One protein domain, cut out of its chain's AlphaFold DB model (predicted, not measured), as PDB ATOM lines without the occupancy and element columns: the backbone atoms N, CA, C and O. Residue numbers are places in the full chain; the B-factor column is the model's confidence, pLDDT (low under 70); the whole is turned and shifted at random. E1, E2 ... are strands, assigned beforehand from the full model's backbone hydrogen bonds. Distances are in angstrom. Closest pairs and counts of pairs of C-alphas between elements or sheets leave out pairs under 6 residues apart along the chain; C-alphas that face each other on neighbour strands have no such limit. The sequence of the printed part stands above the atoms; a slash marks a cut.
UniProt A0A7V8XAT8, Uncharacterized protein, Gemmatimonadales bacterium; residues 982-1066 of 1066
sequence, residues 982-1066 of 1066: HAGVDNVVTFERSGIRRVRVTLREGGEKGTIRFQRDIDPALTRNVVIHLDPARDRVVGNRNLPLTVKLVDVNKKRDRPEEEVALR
ATOM      1  N   HIS A 982       8.870  49.244 -22.482       89.69
ATOM      2  CA  HIS A 982       9.767  50.073 -21.675       89.69
ATOM      3  C   HIS A 982       9.111  51.402 -21.299       89.69
ATOM      4  O   HIS A 982       8.405  52.012 -22.106       89.69
ATOM      5  N   ALA A 983       9.363  51.873 -20.079       86.88
ATOM      6  CA  ALA A 983       8.816  53.129 -19.588       86.88
ATOM      7  C   ALA A 983       9.442  54.340 -20.300       86.88
ATOM      8  O   ALA A 983      10.615  54.346 -20.666       86.88
ATOM      9  N   GLY A 984       8.652  55.404 -20.468       83.94
ATOM     10  CA  GLY A 984       9.145  56.700 -20.950       83.94
ATOM     11  C   GLY A 984       9.368  56.815 -22.464       83.94
ATOM     12  O   GLY A 984       9.642  57.919 -22.931       83.94
ATOM     13  N   VAL A 985       9.174  55.741 -23.233       86.38
ATOM     14  CA  VAL A 985       9.368  55.677 -24.695       86.38
ATOM     15  C   VAL A 985       8.124  55.125 -25.396       86.38
ATOM     16  O   VAL A 985       7.336  54.419 -24.777       86.38
ATOM     17  N   ASP A 986       7.938  55.444 -26.679       89.50
ATOM     18  CA  ASP A 986       6.811  54.919 -27.463       89.50
ATOM     19  C   ASP A 986       7.103  53.487 -27.922       89.50
ATOM     20  O   ASP A 986       8.010  53.263 -28.737       89.50
ATOM     21  N   ASN A 987       6.323  52.514 -27.449       93.56
ATOM     22  CA  ASN A 987       6.489  51.118 -27.840       93.56
ATOM     23  C   ASN A 987       5.412  50.673 -28.833       93.56
ATOM     24  O   ASN A 987       4.232  51.008 -28.713       93.56
ATOM     25  N   VAL A 988       5.809  49.853 -29.808       94.56
ATOM     26  CA  VAL A 988       4.892  49.238 -30.773       94.56
ATOM     27  C   VAL A 988       5.073  47.727 -30.764       94.56
ATOM     28  O   VAL A 988       6.117  47.215 -31.173       94.56
ATOM     29  N   VAL A 989       4.040  46.998 -30.340       94.31
ATOM     30  CA  VAL A 989       3.987  45.533 -30.433       94.31
ATOM     31  C   VAL A 989       3.220  45.140 -31.688       94.31
ATOM     32  O   VAL A 989       2.038  45.439 -31.823       94.31
ATOM     33  N   THR A 990       3.892  44.460 -32.612       92.94
ATOM     34  CA  THR A 990       3.339  44.033 -33.903       92.94
ATOM     35  C   THR A 990       3.144  42.522 -33.960       92.94
ATOM     36  O   THR A 990       3.999  41.762 -33.502       92.94
ATOM     37  N   PHE A 991       2.028  42.094 -34.553       91.31
ATOM     38  CA  PHE A 991       1.724  40.698 -34.851       91.31
ATOM     39  C   PHE A 991       1.606  40.492 -36.360       91.31
ATOM     40  O   PHE A 991       0.666  40.977 -36.995       91.31
ATOM     41  N   GLU A 992       2.525  39.719 -36.929       88.94
ATOM     42  CA  GLU A 992       2.606  39.469 -38.369       88.94
ATOM     43  C   GLU A 992       2.507  37.974 -38.667       88.94
ATOM     44  O   GLU A 992       3.038  37.135 -37.942       88.94
ATOM     45  N   ARG A 993       1.843  37.589 -39.758       85.69
ATOM     46  CA  ARG A 993       1.843  36.184 -40.179       85.69
ATOM     47  C   ARG A 993       3.187  35.867 -40.837       85.69
ATOM     48  O   ARG A 993       3.456  36.351 -41.928       85.69
ATOM     49  N   SER A 994       4.000  35.021 -40.205       82.00
ATOM     50  CA  SER A 994       5.333  34.638 -40.709       82.00
ATOM     51  C   SER A 994       5.362  33.256 -41.383       82.00
ATOM     52  O   SER A 994       6.424  32.755 -41.746       82.00
ATOM     53  N   GLY A 995       4.206  32.608 -41.544       76.19
ATOM     54  CA  GLY A 995       4.068  31.327 -42.238       76.19
ATOM     55  C   GLY A 995       2.633  30.797 -42.220       76.19
ATOM     56  O   GLY A 995       1.714  31.461 -41.733       76.19
ATOM     57  N   ILE A 996       2.421  29.570 -42.713       72.31
ATOM     58  CA  ILE A 996       1.074  28.968 -42.814       72.31
ATOM     59  C   ILE A 996       0.390  28.899 -41.436       72.31
ATOM     60  O   ILE A 996      -0.805  29.176 -41.341       72.31
ATOM     61  N   ARG A 997       1.147  28.611 -40.367       80.31
ATOM     62  CA  ARG A 997       0.662  28.510 -38.977       80.31
ATOM     63  C   ARG A 997       1.597  29.184 -37.965       80.31
ATOM     64  O   ARG A 997       1.704  28.718 -36.843       80.31
ATOM     65  N   ARG A 998       2.324  30.233 -38.354       88.00
ATOM     66  CA  ARG A 998       3.217  30.959 -37.435       88.00
ATOM     67  C   ARG A 998       2.871  32.431 -37.381       88.00
ATOM     68  O   ARG A 998       2.562  33.034 -38.411       88.00
ATOM     69  N   VAL A 999       2.955  32.985 -36.182       89.56
ATOM     70  CA  VAL A 999       2.783  34.413 -35.926       89.56
ATOM     71  C   VAL A 999       4.105  34.950 -35.409       89.56
ATOM     72  O   VAL A 999       4.703  34.356 -34.523       89.56
ATOM     73  N   ARG A1000       4.582  36.044 -35.981       92.00
ATOM     74  CA  ARG A1000       5.732  36.791 -35.499       92.00
ATOM     75  C   ARG A1000       5.241  37.879 -34.569       92.00
ATOM     76  O   ARG A1000       4.428  38.703 -34.980       92.00
ATOM     77  N   VAL A1001       5.732  37.873 -33.339       93.38
ATOM     78  CA  VAL A1001       5.507  38.935 -32.356       93.38
ATOM     79  C   VAL A1001       6.773  39.771 -32.293       93.38
ATOM     80  O   VAL A1001       7.841  39.218 -32.032       93.38
ATOM     81  N   THR A1002       6.667  41.076 -32.539       93.94
ATOM     82  CA  THR A1002       7.813  41.999 -32.502       93.94
ATOM     83  C   THR A1002       7.487  43.219 -31.652       93.94
ATOM     84  O   THR A1002       6.539  43.931 -31.967       93.94
ATOM     85  N   LEU A1003       8.285  43.483 -30.620       94.19
ATOM     86  CA  LEU A1003       8.291  44.726 -29.846       94.19
ATOM     87  C   LEU A1003       9.351  45.670 -30.422       94.19
ATOM     88  O   LEU A1003      10.535  45.317 -30.468       94.19
ATOM     89  N   ARG A1004       8.925  46.866 -30.827       94.06
ATOM     90  CA  ARG A1004       9.792  47.976 -31.236       94.06
ATOM     91  C   ARG A1004       9.700  49.122 -30.241       94.06
ATOM     92  O   ARG A1004       8.612  49.444 -29.779       94.06
ATOM     93  N   GLU A1005      10.836  49.744 -29.970       89.50
ATOM     94  CA  GLU A1005      10.984  50.896 -29.083       89.50
ATOM     95  C   GLU A1005      11.372  52.142 -29.883       89.50
ATOM     96  O   GLU A1005      12.317  52.095 -30.673       89.50
ATOM     97  N   GLY A1006      10.674  53.259 -29.670       87.19
ATOM     98  CA  GLY A1006      10.830  54.487 -30.456       87.19
ATOM     99  C   GLY A1006       9.902  54.539 -31.675       87.19
ATOM    100  O   GLY A1006      10.264  55.091 -32.714       87.19
ATOM    101  N   GLY A1007       8.719  53.925 -31.576       87.06
ATOM    102  CA  GLY A1007       7.710  53.907 -32.640       87.06
ATOM    103  C   GLY A1007       7.899  52.806 -33.698       87.06
ATOM    104  O   GLY A1007       8.669  51.861 -33.538       87.06
ATOM    105  N   GLU A1008       7.171  52.909 -34.816       83.38
ATOM    106  CA  GLU A1008       7.084  51.853 -35.849       83.38
ATOM    107  C   GLU A1008       8.418  51.559 -36.565       83.38
ATOM    108  O   GLU A1008       8.642  50.434 -37.013       83.38
ATOM    109  N   LYS A1009       9.324  52.546 -36.636       86.88
ATOM    110  CA  LYS A1009      10.697  52.408 -37.168       86.88
ATOM    111  C   LYS A1009      11.756  52.287 -36.063       86.88
ATOM    112  O   LYS A1009      12.942  52.464 -36.326       86.88
ATOM    113  N   GLY A1010      11.308  52.028 -34.839       85.94
ATOM    114  CA  GLY A1010      12.133  51.921 -33.651       85.94
ATOM    115  C   GLY A1010      13.023  50.677 -33.605       85.94
ATOM    116  O   GLY A1010      12.970  49.800 -34.474       85.94
ATOM    117  N   THR A1011      13.828  50.580 -32.550       88.81
ATOM    118  CA  THR A1011      14.739  49.449 -32.331       88.81
ATOM    119  C   THR A1011      13.954  48.215 -31.901       88.81
ATOM    120  O   THR A1011      13.099  48.293 -31.022       88.81
ATOM    121  N   ILE A1012      14.239  47.056 -32.500       90.88
ATOM    122  CA  ILE A1012      13.608  45.788 -32.113       90.88
ATOM    123  C   ILE A1012      14.190  45.336 -30.770       90.88
ATOM    124  O   ILE A1012      15.388  45.081 -30.667       90.88
ATOM    125  N   ARG A1013      13.335  45.231 -29.750       87.19
ATOM    126  CA  ARG A1013      13.710  44.798 -28.390       87.19
ATOM    127  C   ARG A1013      13.338  43.351 -28.102       87.19
ATOM    128  O   ARG A1013      14.023  42.672 -27.349       87.19
ATOM    129  N   PHE A1014      12.284  42.858 -28.741       90.62
ATOM    130  CA  PHE A1014      11.880  41.459 -28.673       90.62
ATOM    131  C   PHE A1014      11.310  41.048 -30.024       90.62
ATOM    132  O   PHE A1014      10.500  41.772 -30.598       90.62
ATOM    133  N   GLN A1015      11.712  39.888 -30.535       92.31
ATOM    134  CA  GLN A1015      11.134  39.312 -31.743       92.31
ATOM    135  C   GLN A1015      11.085  37.798 -31.623       92.31
ATOM    136  O   GLN A1015      12.087  37.163 -31.292       92.31
ATOM    137  N   ARG A1016       9.932  37.205 -31.935       90.75
ATOM    138  CA  ARG A1016       9.773  35.754 -31.892       90.75
ATOM    139  C   ARG A1016       8.726  35.248 -32.867       90.75
ATOM    140  O   ARG A1016       7.624  35.784 -32.933       90.75
ATOM    141  N   ASP A1017       9.052  34.147 -33.538       90.06
ATOM    142  CA  ASP A1017       8.084  33.350 -34.288       90.06
ATOM    143  C   ASP A1017       7.448  32.301 -33.369       90.06
ATOM    144  O   ASP A1017       8.129  31.423 -32.838       90.06
ATOM    145  N   ILE A1018       6.134  32.395 -33.181       90.75
ATOM    146  CA  ILE A1018       5.351  31.541 -32.285       90.75
ATOM    147  C   ILE A1018       4.463  30.587 -33.089       90.75
ATOM    148  O   ILE A1018       3.919  30.947 -34.139       90.75
ATOM    149  N   ASP A1019       4.331  29.355 -32.593       89.56
ATOM    150  CA  ASP A1019       3.396  28.352 -33.108       89.56
ATOM    151  C   ASP A1019       2.125  28.368 -32.242       89.56
ATOM    152  O   ASP A1019       2.188  27.958 -31.080       89.56
ATOM    153  N   PRO A1020       0.969  28.804 -32.768       87.06
ATOM    154  CA  PRO A1020      -0.292  28.850 -32.031       87.06
ATOM    155  C   PRO A1020      -0.817  27.474 -31.581       87.06
ATOM    156  O   PRO A1020      -1.707  27.402 -30.738       87.06
ATOM    157  N   ALA A1021      -0.288  26.363 -32.115       87.75
ATOM    158  CA  ALA A1021      -0.576  25.033 -31.571       87.75
ATOM    159  C   ALA A1021       0.062  24.824 -30.184       87.75
ATOM    160  O   ALA A1021      -0.475  24.078 -29.363       87.75
ATOM    161  N   LEU A1022       1.189  25.497 -29.925       90.44
ATOM    162  CA  LEU A1022       1.920  25.453 -28.663       90.44
ATOM    163  C   LEU A1022       1.570  26.646 -27.760       90.44
ATOM    164  O   LEU A1022       1.183  26.462 -26.604       90.44
ATOM    165  N   THR A1023       1.687  27.864 -28.290       92.62
ATOM    166  CA  THR A1023       1.453  29.116 -27.566       92.62
ATOM    167  C   THR A1023      -0.023  29.485 -27.613       92.62
ATOM    168  O   THR A1023      -0.556  29.840 -28.660       92.62
ATOM    169  N   ARG A1024      -0.684  29.438 -26.454       87.00
ATOM    170  CA  ARG A1024      -2.115  29.753 -26.319       87.00
ATOM    171  C   ARG A1024      -2.362  31.221 -25.997       87.00
ATOM    172  O   ARG A1024      -3.366  31.774 -26.439       87.00
ATOM    173  N   ASN A1025      -1.459  31.823 -25.222       91.56
ATOM    174  CA  ASN A1025      -1.594  33.190 -24.738       91.56
ATOM    175  C   ASN A1025      -0.340  34.011 -25.050       91.56
ATOM    176  O   ASN A1025       0.781  33.540 -24.847       91.56
ATOM    177  N   VAL A1026      -0.542  35.258 -25.457       92.62
ATOM    178  CA  VAL A1026       0.488  36.300 -25.459       92.62
ATOM    179  C   VAL A1026       0.014  37.398 -24.515       92.62
ATOM    180  O   VAL A1026      -1.048  37.974 -24.732       92.62
ATOM    181  N   VAL A1027       0.762  37.643 -23.443       93.75
ATOM    182  CA  VAL A1027       0.453  38.670 -22.440       93.75
ATOM    183  C   VAL A1027       1.376  39.854 -22.678       93.75
ATOM    184  O   VAL A1027       2.595  39.694 -22.676       93.75
ATOM    185  N   ILE A1028       0.799  41.028 -22.906       92.75
ATOM    186  CA  ILE A1028       1.523  42.264 -23.179       92.75
ATOM    187  C   ILE A1028       1.336  43.204 -21.995       92.75
ATOM    188  O   ILE A1028       0.219  43.648 -21.740       92.75
ATOM    189  N   HIS A1029       2.419  43.521 -21.296       91.94
ATOM    190  CA  HIS A1029       2.440  44.569 -20.281       91.94
ATOM    191  C   HIS A1029       2.803  45.888 -20.958       91.94
ATOM    192  O   HIS A1029       3.904  45.986 -21.500       91.94
ATOM    193  N   LEU A1030       1.875  46.847 -20.961       92.19
ATOM    194  CA  LEU A1030       2.009  48.106 -21.692       92.19
ATOM    195  C   LEU A1030       1.425  49.311 -20.949       92.19
ATOM    196  O   LEU A1030       0.557  49.147 -20.092       92.19
ATOM    197  N   ASP A1031       1.877  50.513 -21.305       90.31
ATOM    198  CA  ASP A1031       1.244  51.782 -20.944       90.31
ATOM    199  C   ASP A1031       0.189  52.141 -22.007       90.31
ATOM    200  O   ASP A1031       0.552  52.514 -23.127       90.31
ATOM    201  N   PRO A1032      -1.120  52.068 -21.702       86.56
ATOM    202  CA  PRO A1032      -2.166  52.292 -22.698       86.56
ATOM    203  C   PRO A1032      -2.221  53.735 -23.218       86.56
ATOM    204  O   PRO A1032      -2.864  53.980 -24.239       86.56
ATOM    205  N   ALA A1033      -1.578  54.690 -22.537       86.38
ATOM    206  CA  ALA A1033      -1.518  56.081 -22.970       86.38
ATOM    207  C   ALA A1033      -0.438  56.339 -24.035       86.38
ATOM    208  O   ALA A1033      -0.505  57.358 -24.723       86.38
ATOM    209  N   ARG A1034       0.553  55.448 -24.169       88.12
ATOM    210  CA  ARG A1034       1.727  55.635 -25.044       88.12
ATOM    211  C   ARG A1034       1.922  54.497 -26.037       88.12
ATOM    212  O   ARG A1034       2.246  54.724 -27.201       88.12
ATOM    213  N   ASP A1035       1.707  53.272 -25.583       92.94
ATOM    214  CA  ASP A1035       2.067  52.077 -26.325       92.94
ATOM    215  C   ASP A1035       0.961  51.642 -27.283       92.94
ATOM    216  O   ASP A1035      -0.238  51.769 -27.024       92.94
ATOM    217  N   ARG A1036       1.371  51.076 -28.419       91.38
ATOM    218  CA  ARG A1036       0.460  50.630 -29.475       91.38
ATOM    219  C   ARG A1036       0.627  49.142 -29.728       91.38
ATOM    220  O   ARG A1036       1.735  48.637 -29.886       91.38
ATOM    221  N   VAL A1037      -0.497  48.442 -29.846       90.88
ATOM    222  CA  VAL A1037      -0.537  47.051 -30.306       90.88
ATOM    223  C   VAL A1037      -1.160  47.019 -31.694       90.88
ATOM    224  O   VAL A1037      -2.281  47.482 -31.892       90.88
ATOM    225  N   VAL A1038      -0.425  46.482 -32.661       89.31
ATOM    226  CA  VAL A1038      -0.816  46.421 -34.071       89.31
ATOM    227  C   VAL A1038      -0.845  44.962 -34.505       89.31
ATOM    228  O   VAL A1038       0.141  44.240 -34.403       89.31
ATOM    229  N   GLY A1039      -1.981  44.500 -35.009       82.12
ATOM    230  CA  GLY A1039      -2.129  43.116 -35.436       82.12
ATOM    231  C   GLY A1039      -3.448  42.876 -36.147       82.12
ATOM    232  O   GLY A1039      -4.353  43.710 -36.129       82.12
ATOM    233  N   ASN A1040      -3.559  41.715 -36.785       72.88
ATOM    234  CA  ASN A1040      -4.823  41.256 -37.349       72.88
ATOM    235  C   ASN A1040      -5.735  40.743 -36.219       72.88
ATOM    236  O   ASN A1040      -5.263  40.058 -35.319       72.88
ATOM    237  N   ARG A1041      -7.041  41.030 -36.273       67.00
ATOM    238  CA  ARG A1041      -8.017  40.495 -35.305       67.00
ATOM    239  C   ARG A1041      -8.259  38.986 -35.458       67.00
ATOM    240  O   ARG A1041      -8.757  38.365 -34.541       67.00
ATOM    241  N   ASN A1042      -7.871  38.378 -36.581       71.00
ATOM    242  CA  ASN A1042      -8.079  36.948 -36.852       71.00
ATOM    243  C   ASN A1042      -6.850  36.081 -36.518       71.00
ATOM    244  O   ASN A1042      -6.515  35.153 -37.262       71.00
ATOM    245  N   LEU A1043      -6.120  36.402 -35.446       70.75
ATOM    246  CA  LEU A1043      -4.968  35.604 -35.031       70.75
ATOM    247  C   LEU A1043      -5.439  34.363 -34.251       70.75
ATOM    248  O   LEU A1043      -6.311  34.465 -33.399       70.75
ATOM    249  N   PRO A1044      -4.859  33.174 -34.486       76.81
ATOM    250  CA  PRO A1044      -5.262  31.938 -33.806       76.81
ATOM    251  C   PRO A1044      -4.712  31.832 -32.364       76.81
ATOM    252  O   PRO A1044      -4.294  30.755 -31.947       76.81
ATOM    253  N   LEU A1045      -4.651  32.936 -31.614       79.81
ATOM    254  CA  LEU A1045      -4.061  33.027 -30.271       79.81
ATOM    255  C   LEU A1045      -4.760  34.098 -29.428       79.81
ATOM    256  O   LEU A1045      -5.246  35.086 -29.963       79.81
ATOM    257  N   THR A1046      -4.787  33.916 -28.106       86.44
ATOM    258  CA  THR A1046      -5.362  34.915 -27.189       86.44
ATOM    259  C   THR A1046      -4.313  35.967 -26.845       86.44
ATOM    260  O   THR A1046      -3.270  35.625 -26.281       86.44
ATOM    261  N   VAL A1047      -4.585  37.238 -27.149       87.94
ATOM    262  CA  VAL A1047      -3.747  38.365 -26.715       87.94
ATOM    263  C   VAL A1047      -4.381  39.011 -25.485       87.94
ATOM    264  O   VAL A1047      -5.546  39.404 -25.517       87.94
ATOM    265  N   LYS A1048      -3.616  39.109 -24.395       89.31
ATOM    266  CA  LYS A1048      -4.011  39.792 -23.157       89.31
ATOM    267  C   LYS A1048      -3.191  41.064 -22.991       89.31
ATOM    268  O   LYS A1048      -1.974  41.014 -23.140       89.31
ATOM    269  N   LEU A1049      -3.847  42.173 -22.664       88.62
ATOM    270  CA  LEU A1049      -3.193  43.453 -22.388       88.62
ATOM    271  C   LEU A1049      -3.253  43.732 -20.884       88.62
ATOM    272  O   LEU A1049      -4.323  43.628 -20.288       88.62
ATOM    273  N   VAL A1050      -2.115  44.072 -20.285       88.81
ATOM    274  CA  VAL A1050      -1.978  44.401 -18.864       88.81
ATOM    275  C   VAL A1050      -1.453  45.827 -18.754       88.81
ATOM    276  O   VAL A1050      -0.349  46.120 -19.209       88.81
ATOM    277  N   ASP A1051      -2.254  46.698 -18.147       86.38
ATOM    278  CA  ASP A1051      -1.901  48.095 -17.897       86.38
ATOM    279  C   ASP A1051      -0.867  48.190 -16.765       86.38
ATOM    280  O   ASP A1051      -1.155  47.834 -15.620       86.38
ATOM    281  N   VAL A1052       0.337  48.667 -17.088       82.94
ATOM    282  CA  VAL A1052       1.439  48.804 -16.120       82.94
ATOM    283  C   VAL A1052       1.231  49.940 -15.113       82.94
ATOM    284  O   VAL A1052       1.899  49.949 -14.081       82.94
ATOM    285  N   ASN A1053       0.303  50.867 -15.373       79.38
ATOM    286  CA  ASN A1053       0.034  52.028 -14.522       79.38
ATOM    287  C   ASN A1053      -1.038  51.758 -13.446       79.38
ATOM    288  O   ASN A1053      -1.197  52.551 -12.512       79.38
ATOM    289  N   LYS A1054      -1.776  50.639 -13.520       74.12
ATOM    290  CA  LYS A1054      -2.749  50.248 -12.483       74.12
ATOM    291  C   LYS A1054      -2.043  49.564 -11.301       74.12
ATOM    292  O   LYS A1054      -1.310  48.594 -11.471       74.12
ATOM    293  N   LYS A1055      -2.298  50.039 -10.070       49.81
ATOM    294  CA  LYS A1055      -1.804  49.393  -8.833       49.81
ATOM    295  C   LYS A1055      -2.346  47.960  -8.706       49.81
ATOM    296  O   LYS A1055      -3.523  47.714  -8.958       49.81
ATOM    297  N   ARG A1056      -1.482  47.061  -8.224       50.88
ATOM    298  CA  ARG A1056      -1.608  45.589  -8.128       50.88
ATOM    299  C   ARG A1056      -2.816  45.039  -7.329       50.88
ATOM    300  O   ARG A1056      -2.981  43.826  -7.282       50.88
ATOM    301  N   ASP A1057      -3.657  45.894  -6.738       34.41
ATOM    302  CA  ASP A1057      -4.719  45.527  -5.775       34.41
ATOM    303  C   ASP A1057      -6.142  45.446  -6.366       34.41
ATOM    304  O   ASP A1057      -7.122  45.350  -5.624       34.41
ATOM    305  N   ARG A1058      -6.308  45.470  -7.695       31.97
ATOM    306  CA  ARG A1058      -7.605  45.188  -8.343       31.97
ATOM    307  C   ARG A1058      -7.491  43.977  -9.272       31.97
ATOM    308  O   ARG A1058      -6.467  43.856  -9.942       31.97
ATOM    309  N   PRO A1059      -8.517  43.102  -9.351       33.88
ATOM    310  CA  PRO A1059      -8.567  42.066 -10.377       33.88
ATOM    311  C   PRO A1059      -8.426  42.741 -11.742       33.88
ATOM    312  O   PRO A1059      -9.152  43.691 -12.035       33.88
ATOM    313  N   GLU A1060      -7.438  42.297 -12.513       42.47
ATOM    314  CA  GLU A1060      -7.072  42.859 -13.810       42.47
ATOM    315  C   GLU A1060      -8.314  42.970 -14.706       42.47
ATOM    316  O   GLU A1060      -9.056  42.007 -14.895       42.47
ATOM    317  N   GLU A1061      -8.571  44.168 -15.230       37.12
ATOM    318  CA  GLU A1061      -9.682  44.422 -16.143       37.12
ATOM    319  C   GLU A1061      -9.323  43.788 -17.498       37.12
ATOM    320  O   GLU A1061      -8.624  44.376 -18.324       37.12
ATOM    321  N   GLU A1062      -9.708  42.520 -17.665       41.53
ATOM    322  CA  GLU A1062      -9.380  41.689 -18.823       41.53
ATOM    323  C   GLU A1062     -10.046  42.227 -20.099       41.53
ATOM    324  O   GLU A1062     -11.227  41.989 -20.356       41.53
ATOM    325  N   VAL A1063      -9.271  42.870 -20.973       39.28
ATOM    326  CA  VAL A1063      -9.671  43.062 -22.374       39.28
ATOM    327  C   VAL A1063      -9.119  41.892 -23.183       39.28
ATOM    328  O   VAL A1063      -7.999  41.926 -23.691       39.28
ATOM    329  N   ALA A1064      -9.899  40.813 -23.273       37.09
ATOM    330  CA  ALA A1064      -9.603  39.718 -24.188       37.09
ATOM    331  C   ALA A1064      -9.909  40.166 -25.625       37.09
ATOM    332  O   ALA A1064     -11.065  40.177 -26.050       37.09
ATOM    333  N   LEU A1065      -8.874  40.523 -26.383       41.44
ATOM    334  CA  LEU A1065      -8.975  40.624 -27.837       41.44
ATOM    335  C   LEU A1065      -8.889  39.190 -28.383       41.44
ATOM    336  O   LEU A1065      -7.808  38.599 -28.410       41.44
ATOM    337  N   ARG A1066     -10.049  38.602 -28.700       34.31
ATOM    338  CA  ARG A1066     -10.144  37.332 -29.434       34.31
ATOM    339  C   ARG A1066      -9.998  37.543 -30.927       34.31
ATOM    340  O   ARG A1066     -10.570  38.544 -31.420       34.31
TER     341      ARG A1066
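What this domain is: This is residues 982 to 1066 of the 1066 residues of an uncharacterized protein of Gemmatimonadales bacterium (UniProt A0A7V8XAT8). A twisted four-strand sheet stands partly face to face with a two-strand pair, E4 and E6, like a small loose sandwich. The tail, residues 1052 to 1066, loops out and folds back to E6, where residues 1064 to 1065 pair with 1047 to 1048, antiparallel. The 85 printed residues hold strands E1 to E6 and no named helix; the class is all strand, with 41 residues in named elements. The mixed sheet's order is E3, E2, E1, E5; E4 and E6 are parallel. The whole is compact, radius of gyration of the C-alphas 13.2 A, spans 39 by 31 by 18 A.

How they stand to each other: E1, residues 987 to 995, E2, 998 to 1005, and E3, 1011 to 1018, form a meander, each strand the antiparallel neighbour of the one before, in hairpins E1 and E2 and E2 and E3. N 990 and O 1002 are 2.8 A apart, N 1001 and O 1016 2.8 A. E5, residues 1036 to 1039, is parallel to E1 at 11 degrees, N 989 and O 1036 2.9 A apart. E4, residues 1025 to 1030, and E6, 1046 to 1051, are parallel at 22 degrees, N 1028 and O 1048 2.8 A apart. E1 and E4 are only just apart, closest 8.2 A.

Where its parts are: E1 begins at C-alpha 987 (6.489, 51.118, -27.840) and is 24.6 A long, E2 23.0 A, E3 20.2 A. E6 ends at C-alpha 1051 (-1.901, 48.095, -17.897).

The domain as a whole: The C-alphas of Ile 996 and Asp 1057, the farthest apart, are 41.0 A apart. The printed part has no cut and no long link. Residues 1041 and 1055 to 1066 have pLDDT under 70.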